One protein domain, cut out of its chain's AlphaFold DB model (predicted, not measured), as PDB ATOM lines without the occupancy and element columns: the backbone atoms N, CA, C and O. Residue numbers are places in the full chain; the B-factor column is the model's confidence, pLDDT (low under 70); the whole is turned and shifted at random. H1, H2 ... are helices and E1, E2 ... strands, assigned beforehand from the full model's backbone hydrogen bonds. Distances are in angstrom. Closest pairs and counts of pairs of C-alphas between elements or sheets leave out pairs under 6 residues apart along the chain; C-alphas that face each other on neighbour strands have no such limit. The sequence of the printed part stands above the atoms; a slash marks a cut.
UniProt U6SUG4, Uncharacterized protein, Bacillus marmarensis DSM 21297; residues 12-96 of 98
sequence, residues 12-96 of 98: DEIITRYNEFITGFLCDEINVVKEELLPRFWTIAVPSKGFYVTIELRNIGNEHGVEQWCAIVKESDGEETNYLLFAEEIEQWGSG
ATOM      1  N   ASP A  12       0.382  29.034 -43.208       96.38
ATOM      2  CA  ASP A  12       0.272  28.942 -44.663       96.38
ATOM      3  C   ASP A  12       0.617  27.529 -45.164       96.38
ATOM      4  O   ASP A  12      -0.038  27.026 -46.077       96.38
ATOM      5  N   GLU A  13       1.573  26.849 -44.525       95.75
ATOM      6  CA  GLU A  13       1.890  25.433 -44.757       95.75
ATOM      7  C   GLU A  13       0.704  24.535 -44.409       95.75
ATOM      8  O   GLU A  13       0.326  23.682 -45.212       95.75
ATOM      9  N   ILE A  14       0.073  24.756 -43.248       97.19
ATOM     10  CA  ILE A  14      -1.111  23.998 -42.815       97.19
ATOM     11  C   ILE A  14      -2.239  24.149 -43.840       97.19
ATOM     12  O   ILE A  14      -2.841  23.157 -44.252       97.19
ATOM     13  N   ILE A  15      -2.514  25.379 -44.289       97.00
ATOM     14  CA  ILE A  15      -3.560  25.636 -45.287       97.00
ATOM     15  C   ILE A  15      -3.206  25.028 -46.642       97.00
ATOM     16  O   ILE A  15      -4.073  24.439 -47.287       97.00
ATOM     17  N   THR A  16      -1.947  25.127 -47.065       97.00
ATOM     18  CA  THR A  16      -1.482  24.539 -48.327       97.00
ATOM     19  C   THR A  16      -1.685  23.027 -48.321       97.00
ATOM     20  O   THR A  16      -2.365  22.503 -49.200       97.00
ATOM     21  N   ARG A  17      -1.209  22.340 -47.277       97.31
ATOM     22  CA  ARG A  17      -1.330  20.883 -47.139       97.31
ATOM     23  C   ARG A  17      -2.786  20.430 -47.010       97.31
ATOM     24  O   ARG A  17      -3.170  19.404 -47.568       97.31
ATOM     25  N   TYR A  18      -3.623  21.208 -46.323       98.12
ATOM     26  CA  TYR A  18      -5.061  20.947 -46.259       98.12
ATOM     27  C   TYR A  18      -5.730  21.063 -47.639       98.12
ATOM     28  O   TYR A  18      -6.498  20.186 -48.029       98.12
ATOM     29  N   ASN A  19      -5.409  22.095 -48.420       96.56
ATOM     30  CA  ASN A  19      -5.953  22.262 -49.772       96.56
ATOM     31  C   ASN A  19      -5.460  21.174 -50.741       96.56
ATOM     32  O   ASN A  19      -6.225  20.715 -51.594       96.56
ATOM     33  N   GLU A  20      -4.210  20.729 -50.600       97.00
ATOM     34  CA  GLU A  20      -3.671  19.569 -51.321       97.00
ATOM     35  C   GLU A  20      -4.452  18.298 -50.974       97.00
ATOM     36  O   GLU A  20      -4.867  17.576 -51.883       97.00
ATOM     37  N   PHE A  21      -4.742  18.069 -49.686       97.75
ATOM     38  CA  PHE A  21      -5.592  16.966 -49.245       97.75
ATOM     39  C   PHE A  21      -6.982  17.036 -49.890       97.75
ATOM     40  O   PHE A  21      -7.407  16.067 -50.511       97.75
ATOM     41  N   ILE A  22      -7.671  18.184 -49.827       97.12
ATOM     42  CA  ILE A  22      -8.993  18.359 -50.456       97.12
ATOM     43  C   ILE A  22      -8.930  18.093 -51.962       97.12
ATOM     44  O   ILE A  22      -9.807  17.426 -52.511       97.12
ATOM     45  N   THR A  23      -7.890  18.576 -52.643       95.06
ATOM     46  CA  THR A  23      -7.709  18.377 -54.088       95.06
ATOM     47  C   THR A  23      -7.480  16.903 -54.426       95.06
ATOM     48  O   THR A  23      -8.119  16.389 -55.346       95.06
ATOM     49  N   GLY A  24      -6.638  16.209 -53.656       95.81
ATOM     50  CA  GLY A  24      -6.328  14.789 -53.830       95.81
ATOM     51  C   GLY A  24      -7.438  13.839 -53.375       95.81
ATOM     52  O   GLY A  24      -7.542  12.729 -53.890       95.81
ATOM     53  N   PHE A  25      -8.306  14.261 -52.455       95.19
ATOM     54  CA  PHE A  25      -9.360  13.405 -51.919       95.19
ATOM     55  C   PHE A  25     -10.331  12.992 -53.031       95.19
ATOM     56  O   PHE A  25     -11.005  13.838 -53.624       95.19
ATOM     57  N   LEU A  26     -10.380  11.690 -53.332       92.62
ATOM     58  CA  LEU A  26     -11.159  11.111 -54.433       92.62
ATOM     59  C   LEU A  26     -10.813  11.690 -55.821       92.62
ATOM     60  O   LEU A  26     -11.686  11.796 -56.674       92.62
ATOM     61  N   CYS A  27      -9.563  12.087 -56.082       91.31
ATOM     62  CA  CYS A  27      -9.185  12.665 -57.382       91.31
ATOM     63  C   CYS A  27      -9.382  11.716 -58.582       91.31
ATOM     64  O   CYS A  27      -9.675  12.187 -59.678       91.31
ATOM     65  N   ASP A  28      -9.275  10.402 -58.369       92.75
ATOM     66  CA  ASP A  28      -9.470   9.376 -59.403       92.75
ATOM     67  C   ASP A  28     -10.945   8.985 -59.611       92.75
ATOM     68  O   ASP A  28     -11.276   8.179 -60.484       92.75
ATOM     69  N   GLU A  29     -11.853   9.530 -58.802       93.38
ATOM     70  CA  GLU A  29     -13.270   9.197 -58.851       93.38
ATOM     71  C   GLU A  29     -14.023  10.097 -59.843       93.38
ATOM     72  O   GLU A  29     -13.813  11.307 -59.937       93.38
ATOM     73  N   ILE A  30     -14.945   9.501 -60.600       91.94
ATOM     74  CA  ILE A  30     -15.711  10.216 -61.625       91.94
ATOM     75  C   ILE A  30     -16.947  10.855 -60.981       91.94
ATOM     76  O   ILE A  30     -17.634  10.231 -60.175       91.94
ATOM     77  N   ASN A  31     -17.292  12.075 -61.406       92.06
ATOM     78  CA  ASN A  31     -18.444  12.843 -60.908       92.06
ATOM     79  C   ASN A  31     -18.363  13.202 -59.414       92.06
ATOM     80  O   ASN A  31     -19.394  13.316 -58.748       92.06
ATOM     81  N   VAL A  32     -17.152  13.394 -58.889       96.12
ATOM     82  CA  VAL A  32     -16.964  13.973 -57.556       96.12
ATOM     83  C   VAL A  32     -17.373  15.439 -57.585       96.12
ATOM     84  O   VAL A  32     -16.928  16.207 -58.437       96.12
ATOM     85  N   VAL A  33     -18.193  15.831 -56.621       95.88
ATOM     86  CA  VAL A  33     -18.554  17.222 -56.360       95.88
ATOM     87  C   VAL A  33     -17.850  17.646 -55.082       95.88
ATOM     88  O   VAL A  33     -17.982  16.968 -54.066       95.88
ATOM     89  N   LYS A  34     -17.097  18.746 -55.142       96.62
ATOM     90  CA  LYS A  34     -16.429  19.365 -53.992       96.62
ATOM     91  C   LYS A  34     -16.938  20.792 -53.863       96.62
ATOM     92  O   LYS A  34     -16.841  21.551 -54.825       96.62
ATOM     93  N   GLU A  35     -17.471  21.148 -52.706       97.00
ATOM     94  CA  GLU A  35     -18.005  22.482 -52.438       97.00
ATOM     95  C   GLU A  35     -17.503  22.979 -51.083       97.00
ATOM     96  O   GLU A  35     -17.577  22.271 -50.083       97.00
ATOM     97  N   GLU A  36     -16.976  24.200 -51.044       97.12
ATOM     98  CA  GLU A  36     -16.612  24.862 -49.793       97.12
ATOM     99  C   GLU A  36     -17.839  25.615 -49.260       97.12
ATOM    100  O   GLU A  36     -18.250  26.621 -49.837       97.12
ATOM    101  N   LEU A  37     -18.441  25.127 -48.171       94.19
ATOM    102  CA  LEU A  37     -19.636  25.755 -47.585       94.19
ATOM    103  C   LEU A  37     -19.286  26.909 -46.644       94.19
ATOM    104  O   LEU A  37     -20.025  27.889 -46.544       94.19
ATOM    105  N   LEU A  38     -18.179  26.773 -45.919       94.00
ATOM    106  CA  LEU A  38     -17.608  27.786 -45.036       94.00
ATOM    107  C   LEU A  38     -16.088  27.744 -45.203       94.00
ATOM    108  O   LEU A  38     -15.573  26.716 -45.639       94.00
ATOM    109  N   PRO A  39     -15.350  28.801 -44.821       93.06
ATOM    110  CA  PRO A  39     -13.895  28.781 -44.905       93.06
ATOM    111  C   PRO A  39     -13.312  27.521 -44.251       93.06
ATOM    112  O   PRO A  39     -13.421  27.350 -43.035       93.06
ATOM    113  N   ARG A  40     -12.679  26.662 -45.062       91.38
ATOM    114  CA  ARG A  40     -12.065  25.373 -44.667       91.38
ATOM    115  C   ARG A  40     -13.042  24.325 -44.151       91.38
ATOM    116  O   ARG A  40     -12.661  23.441 -43.384       91.38
ATOM    117  N   PHE A  41     -14.287  24.428 -44.580       96.56
ATOM    118  CA  PHE A  41     -15.294  23.408 -44.383       96.56
ATOM    119  C   PHE A  41     -15.844  23.019 -45.749       96.56
ATOM    120  O   PHE A  41     -16.538  23.797 -46.409       96.56
ATOM    121  N   TRP A  42     -15.526  21.801 -46.159       98.00
ATOM    122  CA  TRP A  42     -15.868  21.264 -47.463       98.00
ATOM    123  C   TRP A  42     -16.925  20.178 -47.346       98.00
ATOM    124  O   TRP A  42     -16.936  19.394 -46.400       98.00
ATOM    125  N   THR A  43     -17.785  20.089 -48.347       97.44
ATOM    126  CA  THR A  43     -18.589  18.905 -48.628       97.44
ATOM    127  C   THR A  43     -18.021  18.217 -49.854       97.44
ATOM    128  O   THR A  43     -17.685  18.859 -50.853       97.44
ATOM    129  N   ILE A  44     -17.883  16.896 -49.774       96.69
ATOM    130  CA  ILE A  44     -17.477  16.070 -50.906       96.69
ATOM    131  C   ILE A  44     -18.514  14.978 -51.105       96.69
ATOM    132  O   ILE A  44     -18.846  14.235 -50.184       96.69
ATOM    133  N   ALA A  45     -19.028  14.883 -52.327       96.44
ATOM    134  CA  ALA A  45     -20.063  13.932 -52.686       96.44
ATOM    135  C   ALA A  45     -19.709  13.186 -53.971       96.44
ATOM    136  O   ALA A  45     -19.136  13.754 -54.901       96.44
ATOM    137  N   VAL A  46     -20.132  11.926 -54.047       95.94
ATOM    138  CA  VAL A  46     -20.147  11.135 -55.283       95.94
ATOM    139  C   VAL A  46     -21.590  10.685 -55.506       95.94
ATOM    140  O   VAL A  46     -21.980   9.603 -55.053       95.94
ATOM    141  N   PRO A  47     -22.428  11.513 -56.164       93.00
ATOM    142  CA  PRO A  47     -23.870  11.273 -56.244       93.00
ATOM    143  C   PRO A  47     -24.233   9.929 -56.880       93.00
ATOM    144  O   PRO A  47     -25.176   9.274 -56.446       93.00
ATOM    145  N   SER A  48     -23.450   9.478 -57.866       93.50
ATOM    146  CA  SER A  48     -23.633   8.182 -58.538       93.50
ATOM    147  C   SER A  48     -23.495   6.979 -57.598       93.50
ATOM    148  O   SER A  48     -24.026   5.913 -57.903       93.50
ATOM    149  N   LYS A  49     -22.796   7.145 -56.471       92.31
ATOM    150  CA  LYS A  49     -22.555   6.108 -55.460       92.31
ATOM    151  C   LYS A  49     -23.336   6.342 -54.166       92.31
ATOM    152  O   LYS A  49     -23.241   5.526 -53.258       92.31
ATOM    153  N   GLY A  50     -24.084   7.445 -54.066       91.38
ATOM    154  CA  GLY A  50     -24.739   7.849 -52.820       91.38
ATOM    155  C   GLY A  50     -23.757   8.162 -51.684       91.38
ATOM    156  O   GLY A  50     -24.135   8.069 -50.523       91.38
ATOM    157  N   PHE A  51     -22.505   8.502 -52.006       93.50
ATOM    158  CA  PHE A  51     -21.471   8.827 -51.023       93.50
ATOM    159  C   PHE A  51     -21.471  10.329 -50.723       93.50
ATOM    160  O   PHE A  51     -21.532  11.141 -51.652       93.50
ATOM    161  N   TYR A  52     -21.372  10.689 -49.444       95.31
ATOM    162  CA  TYR A  52     -21.340  12.073 -48.979       95.31
ATOM    163  C   TYR A  52     -20.561  12.192 -47.668       95.31
ATOM    164  O   TYR A  52     -20.862  11.491 -46.698       95.31
ATOM    165  N   VAL A  53     -19.611  13.126 -47.637       97.69
ATOM    166  CA  VAL A  53     -18.815  13.460 -46.455       97.69
ATOM    167  C   VAL A  53     -18.659  14.966 -46.300       97.69
ATOM    168  O   VAL A  53     -18.744  15.732 -47.262       97.69
ATOM    169  N   THR A  54     -18.376  15.383 -45.073       97.94
ATOM    170  CA  THR A  54     -17.856  16.720 -44.770       97.94
ATOM    171  C   THR A  54     -16.387  16.618 -44.401       97.94
ATOM    172  O   THR A  54     -15.958  15.597 -43.870       97.94
ATOM    173  N   ILE A  55     -15.608  17.649 -44.705       98.25
ATOM    174  CA  ILE A  55     -14.190  17.709 -44.373       98.25
ATOM    175  C   ILE A  55     -13.886  19.056 -43.740       98.25
ATOM    176  O   ILE A  55     -14.199  20.094 -44.317       98.25
ATOM    177  N   GLU A  56     -13.224  19.050 -42.589       97.50
ATOM    178  CA  GLU A  56     -12.799  20.272 -41.904       97.50
ATOM    179  C   GLU A  56     -11.343  20.203 -41.445       97.50
ATOM    180  O   GLU A  56     -10.811  19.131 -41.152       97.50
ATOM    181  N   LEU A  57     -10.695  21.362 -41.383       97.69
ATOM    182  CA  LEU A  57      -9.361  21.497 -40.809       97.69
ATOM    183  C   LEU A  57      -9.457  21.655 -39.288       97.69
ATOM    184  O   LEU A  57     -10.053  22.619 -38.802       97.69
ATOM    185  N   ARG A  58      -8.806  20.770 -38.529       97.00
ATOM    186  CA  ARG A  58      -8.812  20.814 -37.062       97.00
ATOM    187  C   ARG A  58      -7.422  20.554 -36.484       97.00
ATOM    188  O   ARG A  58      -6.741  19.620 -36.896       97.00
ATOM    189  N   ASN A  59      -7.027  21.346 -35.488       95.44
ATOM    190  CA  ASN A  59      -5.934  20.986 -34.585       95.44
ATOM    191  C   ASN A  59      -6.508  20.071 -33.496       95.44
ATOM    192  O   ASN A  59      -7.401  20.484 -32.754       95.44
ATOM    193  N   ILE A  60      -6.041  18.825 -33.442       94.75
ATOM    194  CA  ILE A  60      -6.564  17.803 -32.523       94.75
ATOM    195  C   ILE A  60      -5.748  17.674 -31.235       94.75
ATOM    196  O   ILE A  60      -6.102  16.881 -30.365       94.75
ATOM    197  N   GLY A  61      -4.676  18.453 -31.086       92.75
ATOM    198  CA  GLY A  61      -3.862  18.450 -29.883       92.75
ATOM    199  C   GLY A  61      -2.412  18.835 -30.130       92.75
ATOM    200  O   GLY A  61      -1.984  19.161 -31.235       92.75
ATOM    201  N   ASN A  62      -1.644  18.778 -29.051       90.69
ATOM    202  CA  ASN A  62      -0.208  18.985 -29.071       90.69
ATOM    203  C   ASN A  62       0.454  17.769 -28.420       90.69
ATOM    204  O   ASN A  62       0.184  17.468 -27.256       90.69
ATOM    205  N   GLU A  63       1.293  17.069 -29.175       87.75
ATOM    206  CA  GLU A  63       2.011  15.886 -28.714       87.75
ATOM    207  C   GLU A  63       3.509  16.185 -28.695       87.75
ATOM    208  O   GLU A  63       4.089  16.600 -29.694       87.75
ATOM    209  N   HIS A  64       4.135  16.039 -27.523       86.88
ATOM    210  CA  HIS A  64       5.557  16.341 -27.309       86.88
ATOM    211  C   HIS A  64       6.009  17.746 -27.769       86.88
ATOM    212  O   HIS A  64       7.177  17.952 -28.095       86.88
ATOM    213  N   GLY A  65       5.106  18.731 -27.751       86.69
ATOM    214  CA  GLY A  65       5.368  20.096 -28.215       86.69
ATOM    215  C   GLY A  65       4.934  20.353 -29.660       86.69
ATOM    216  O   GLY A  65       4.844  21.515 -30.049       86.69
ATOM    217  N   VAL A  66       4.604  19.315 -30.431       90.50
ATOM    218  CA  VAL A  66       4.267  19.397 -31.857       90.50
ATOM    219  C   VAL A  66       2.751  19.414 -32.051       90.50
ATOM    220  O   VAL A  66       2.037  18.518 -31.593       90.50
ATOM    221  N   GLU A  67       2.244  20.437 -32.736       93.50
ATOM    222  CA  GLU A  67       0.820  20.552 -33.065       93.50
ATOM    223  C   GLU A  67       0.371  19.486 -34.073       93.50
ATOM    224  O   GLU A  67       1.026  19.258 -35.088       93.50
ATOM    225  N   GLN A  68      -0.782  18.874 -33.809       94.88
ATOM    226  CA  GLN A  68      -1.361  17.808 -34.622       94.88
ATOM    227  C   GLN A  68      -2.511  18.374 -35.462       94.88
ATOM    228  O   GLN A  68      -3.657  18.453 -35.012       94.88
ATOM    229  N   TRP A  69      -2.199  18.814 -36.681       97.19
ATOM    230  CA  TRP A  69      -3.183  19.345 -37.626       97.19
ATOM    231  C   TRP A  69      -3.713  18.249 -38.550       97.19
ATOM    232  O   TRP A  69      -2.939  17.578 -39.235       97.19
ATOM    233  N   CYS A  70      -5.036  18.101 -38.600       97.50
ATOM    234  CA  CYS A  70      -5.717  17.058 -39.356       97.50
ATOM    235  C   CYS A  70      -6.781  17.622 -40.301       97.50
ATOM    236  O   CYS A  70      -7.467  18.595 -39.975       97.50
ATOM    237  N   ALA A  71      -6.981  16.938 -41.427       98.12
ATOM    238  CA  ALA A  71      -8.252  16.955 -42.137       98.12
ATOM    239  C   ALA A  71      -9.172  15.901 -41.506       98.12
ATOM    240  O   ALA A  71      -8.864  14.708 -41.520       98.12
ATOM    241  N   ILE A  72     -10.280  16.340 -40.917       97.94
ATOM    242  CA  ILE A  72     -11.282  15.455 -40.321       97.94
ATOM    243  C   ILE A  72     -12.330  15.178 -41.386       97.94
ATOM    244  O   ILE A  72     -13.021  16.105 -41.802       97.94
ATOM    245  N   VAL A  73     -12.430  13.932 -41.839       97.94
ATOM    246  CA  VAL A  73     -13.461  13.490 -42.781       97.94
ATOM    247  C   VAL A  73     -14.590  12.872 -41.979       97.94
ATOM    248  O   VAL A  73     -14.363  11.932 -41.222       97.94
ATOM    249  N   LYS A  74     -15.799  13.399 -42.143       97.88
ATOM    250  CA  LYS A  74     -16.983  12.961 -41.414       97.88
ATOM    251  C   LYS A  74     -18.055  12.443 -42.354       97.88
ATOM    252  O   LYS A  74     -18.522  13.179 -43.229       97.88
ATOM    253  N   GLU A  75     -18.452  11.198 -42.133       94.88
ATOM    254  CA  GLU A  75     -19.521  10.529 -42.864       94.88
ATOM    255  C   GLU A  75     -20.912  10.938 -42.365       94.88
ATOM    256  O   GLU A  75     -21.092  11.599 -41.338       94.88
ATOM    257  N   SER A  76     -21.929  10.563 -43.138       88.31
ATOM    258  CA  SER A  76     -23.324  10.946 -42.885       88.31
ATOM    259  C   SER A  76     -23.910  10.314 -41.615       88.31
ATOM    260  O   SER A  76     -24.860  10.845 -41.044       88.31
ATOM    261  N   ASP A  77     -23.356   9.186 -41.173       90.75
ATOM    262  CA  ASP A  77     -23.713   8.503 -39.926       90.75
ATOM    263  C   ASP A  77     -22.993   9.077 -38.692       90.75
ATOM    264  O   ASP A  77     -23.311   8.715 -37.557       90.75
ATOM    265  N   GLY A  78     -22.084  10.031 -38.909       89.44
ATOM    266  CA  GLY A  78     -21.328  10.716 -37.875       89.44
ATOM    267  C   GLY A  78     -19.965  10.103 -37.567       89.44
ATOM    268  O   GLY A  78     -19.300  10.642 -36.680       89.44
ATOM    269  N   GLU A  79     -19.538   9.046 -38.266       95.50
ATOM    270  CA  GLU A  79     -18.179   8.512 -38.143       95.50
ATOM    271  C   GLU A  79     -17.147   9.551 -38.612       95.50
ATOM    272  O   GLU A  79     -17.331  10.210 -39.636       95.50
ATOM    273  N   GLU A  80     -16.074   9.730 -37.835       96.62
ATOM    274  CA  GLU A  80     -14.992  10.680 -38.116       96.62
ATOM    275  C   GLU A  80     -13.676   9.922 -38.328       96.62
ATOM    276  O   GLU A  80     -13.249   9.146 -37.473       96.62
ATOM    277  N   THR A  81     -13.007  10.193 -39.448       96.88
ATOM    278  CA  THR A  81     -11.647   9.728 -39.732       96.88
ATOM    279  C   THR A  81     -10.688  10.913 -39.761       96.88
ATOM    280  O   THR A  81     -10.912  11.899 -40.469       96.88
ATOM    281  N   ASN A  82      -9.589  10.807 -39.015       96.75
ATOM    282  CA  ASN A  82      -8.599  11.872 -38.883       96.75
ATOM    283  C   ASN A  82      -7.401  11.601 -39.796       96.75
ATOM    284  O   ASN A  82      -6.673  10.630 -39.590       96.75
ATOM    285  N   TYR A  83      -7.156  12.491 -40.753       97.25
ATOM    286  CA  TYR A  83      -5.990  12.433 -41.630       97.25
ATOM    287  C   TYR A  83      -4.967  13.478 -41.195       97.25
ATOM    288  O   TYR A  83      -5.177  14.677 -41.383       97.25
ATOM    289  N   LEU A  84      -3.869  13.018 -40.599       96.75
ATOM    290  CA  LEU A  84      -2.786  13.879 -40.130       96.75
ATOM    291  C   LEU A  84      -2.043  14.493 -41.326       96.75
ATOM    292  O   LEU A  84      -1.527  13.771 -42.178       96.75
ATOM    293  N   LEU A  85      -1.989  15.824 -41.389       97.25
ATOM    294  CA  LEU A  85      -1.464  16.552 -42.552       97.25
ATOM    295  C   LEU A  85       0.065  16.481 -42.672       97.25
ATOM    296  O   LEU A  85       0.598  16.579 -43.776       97.25
ATOM    297  N   PHE A  86       0.757  16.288 -41.546       95.62
ATOM    298  CA  PHE A  86       2.220  16.291 -41.439       95.62
ATOM    299  C   PHE A  86       2.764  14.985 -40.844       95.62
ATOM    300  O   PHE A  86       3.705  14.988 -40.053       95.62
ATOM    301  N   ALA A  87       2.106  13.860 -41.147       93.50
ATOM    302  CA  ALA A  87       2.447  12.567 -40.557       93.50
ATOM    303  C   ALA A  87       3.912  12.175 -40.802       93.50
ATOM    304  O   ALA A  87       4.585  11.726 -39.877       93.50
ATOM    305  N   GLU A  88       4.407  12.400 -42.020       92.19
ATOM    306  CA  GLU A  88       5.781  12.077 -42.404       92.19
ATOM    307  C   GLU A  88       6.796  12.934 -41.636       92.19
ATOM    308  O   GLU A  88       7.755  12.407 -41.073       92.19
ATOM    309  N   GLU A  89       6.577  14.248 -41.545       92.81
ATOM    310  CA  GLU A  89       7.478  15.154 -40.829       92.81
ATOM    311  C   GLU A  89       7.521  14.845 -39.324       92.81
ATOM    312  O   GLU A  89       8.582  14.898 -38.698       92.81
ATOM    313  N   ILE A  90       6.375  14.478 -38.742       91.12
ATOM    314  CA  ILE A  90       6.273  14.069 -37.335       91.12
ATOM    315  C   ILE A  90       7.009  12.742 -37.100       91.12
ATOM    316  O   ILE A  90       7.732  12.614 -36.109       91.12
ATOM    317  N   GLU A  91       6.882  11.773 -38.008       90.31
ATOM    318  CA  GLU A  91       7.590  10.489 -37.932       90.31
ATOM    319  C   GLU A  91       9.113  10.662 -38.064       90.31
ATOM    320  O   GLU A  91       9.882  10.094 -37.280       90.31
ATOM    321  N   GLN A  92       9.571  11.487 -39.008       89.06
ATOM    322  CA  GLN A  92      10.993  11.803 -39.183       89.06
ATOM    323  C   GLN A  92      11.569  12.479 -37.932       89.06
ATOM    324  O   GLN A  92      12.622  12.080 -37.429       89.06
ATOM    325  N   TRP A  93      10.837  13.438 -37.359       87.81
ATOM    326  CA  TRP A  93      11.230  14.085 -36.109       87.81
ATOM    327  C   TRP A  93      11.293  13.096 -34.933       87.81
ATOM    328  O   TRP A  93      12.277  13.085 -34.190       87.81
ATOM    329  N   GLY A  94      10.284  12.233 -34.783       83.38
ATOM    330  CA  GLY A  94      10.206  11.245 -33.700       83.38
ATOM    331  C   GLY A  94      11.244  10.122 -33.803       83.38
ATOM    332  O   GLY A  94      11.711   9.615 -32.781       83.38
ATOM    333  N   SER A  95      11.649   9.754 -35.020       82.50
ATOM    334  CA  SER A  95      12.684   8.740 -35.270       82.50
ATOM    335  C   SER A  95      14.115   9.270 -35.111       82.50
ATOM    336  O   SER A  95      15.058   8.477 -35.065       82.50
ATOM    337  N   GLY A  96      14.295  10.592 -34.999       67.06
ATOM    338  CA  GLY A  96      15.614  11.226 -34.958       67.06
ATOM    339  C   GLY A  96      16.403  11.066 -36.262       67.06
ATOM    340  O   GLY A  96      17.622  11.248 -36.257       67.06
TER     341      GLY A  96
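This is residues 12 to 96 of the 98 residues of an uncharacterized protein of Bacillus marmarensis DSM 21297 (UniProt U6SUG4). A long, strongly twisted sheet of five antiparallel strands has the helix H1 over one face, while the short helix H2, at one end of the length, only grazes the sheet with its residues 87 to 93. The two longest strands, E3 and E4, run through the middle, and E3 bends on its way. The printed part has 85 residues with two named helices and five named strands, in the order H1 E1 E2 E3 E4 E5 H2; the sheet order is E1 - E2 - E3 - E4 - E5, and the class is mixed, helices and strands. It is only just compact, close to loose, with a radius of gyration of the C-alphas of 14.1 A, and elongated, spanning 46 by 24 by 22 A.

Begin with the sheet: E1, residues 33 to 38, E2, residues 41 to 46, E3, residues 51 to 63, E4, residues 66 to 75, and E5, residues 80 to 84, form a meander, each strand the antiparallel neighbour of the one before, joined as hairpins. E1 and E5 are the edge strands. From edge to edge the strands' lines turn by 88 degrees, and E3 bends by 55 degrees at residue 57. Look for N 35 and O 43, 3.0 A apart, between E1 and E2; N 44 and O 53, 2.9 A, between E2 and E3; N 58 and O 70, 2.9 A, between E3 and E4; and N 73 and O 81, 2.9 A, between E4 and E5, each within hydrogen-bond range. H1, residues 12 to 24, is on one face of this sheet, which gives two layers, a helix layer and a sheet layer, at a height over the sheet of 8.9 A. It lies over E4 and, only just, with 3 C-alphas, over E3. At 31 degrees to E4 on the local plane, it runs only just slantwise to the strands. The closest C-alphas of H1 and E4 are those of Tyr 18 and Ala 71, 6.6 A apart. H2, residues 87 to 95, only grazes the sheet with its residues 87 to 93; its closest C-alpha pair with E4 is Ile 90 and Val 66, 7.9 A. H1 and H2 are apart. In both helices every O i to N i+4 pair is within hydrogen-bond range.

Find C-alpha 12 at (0.272, 28.942, -44.663); from there H1 runs 18.1 A to C-alpha 24. E1 measures 15.5 A, E2 17.1 A and E5 12.8 A. E3 starts at C-alpha 51, (-21.471, 8.827, -51.023), and covers 33.2 A; E4 returns over 27.7 A. H2 covers 12.1 A and ends at C-alpha 95, (12.684, 8.740, -35.270).

The two C-alphas farthest apart, those of Ser 48 and Gly 96, are 45.9 A from each other. The printed part has no cut. The link from H1 to E1 is short, the others are tight. The mean pLDDT of the printed part is 94.1; look to residue 96 for the one value under 70.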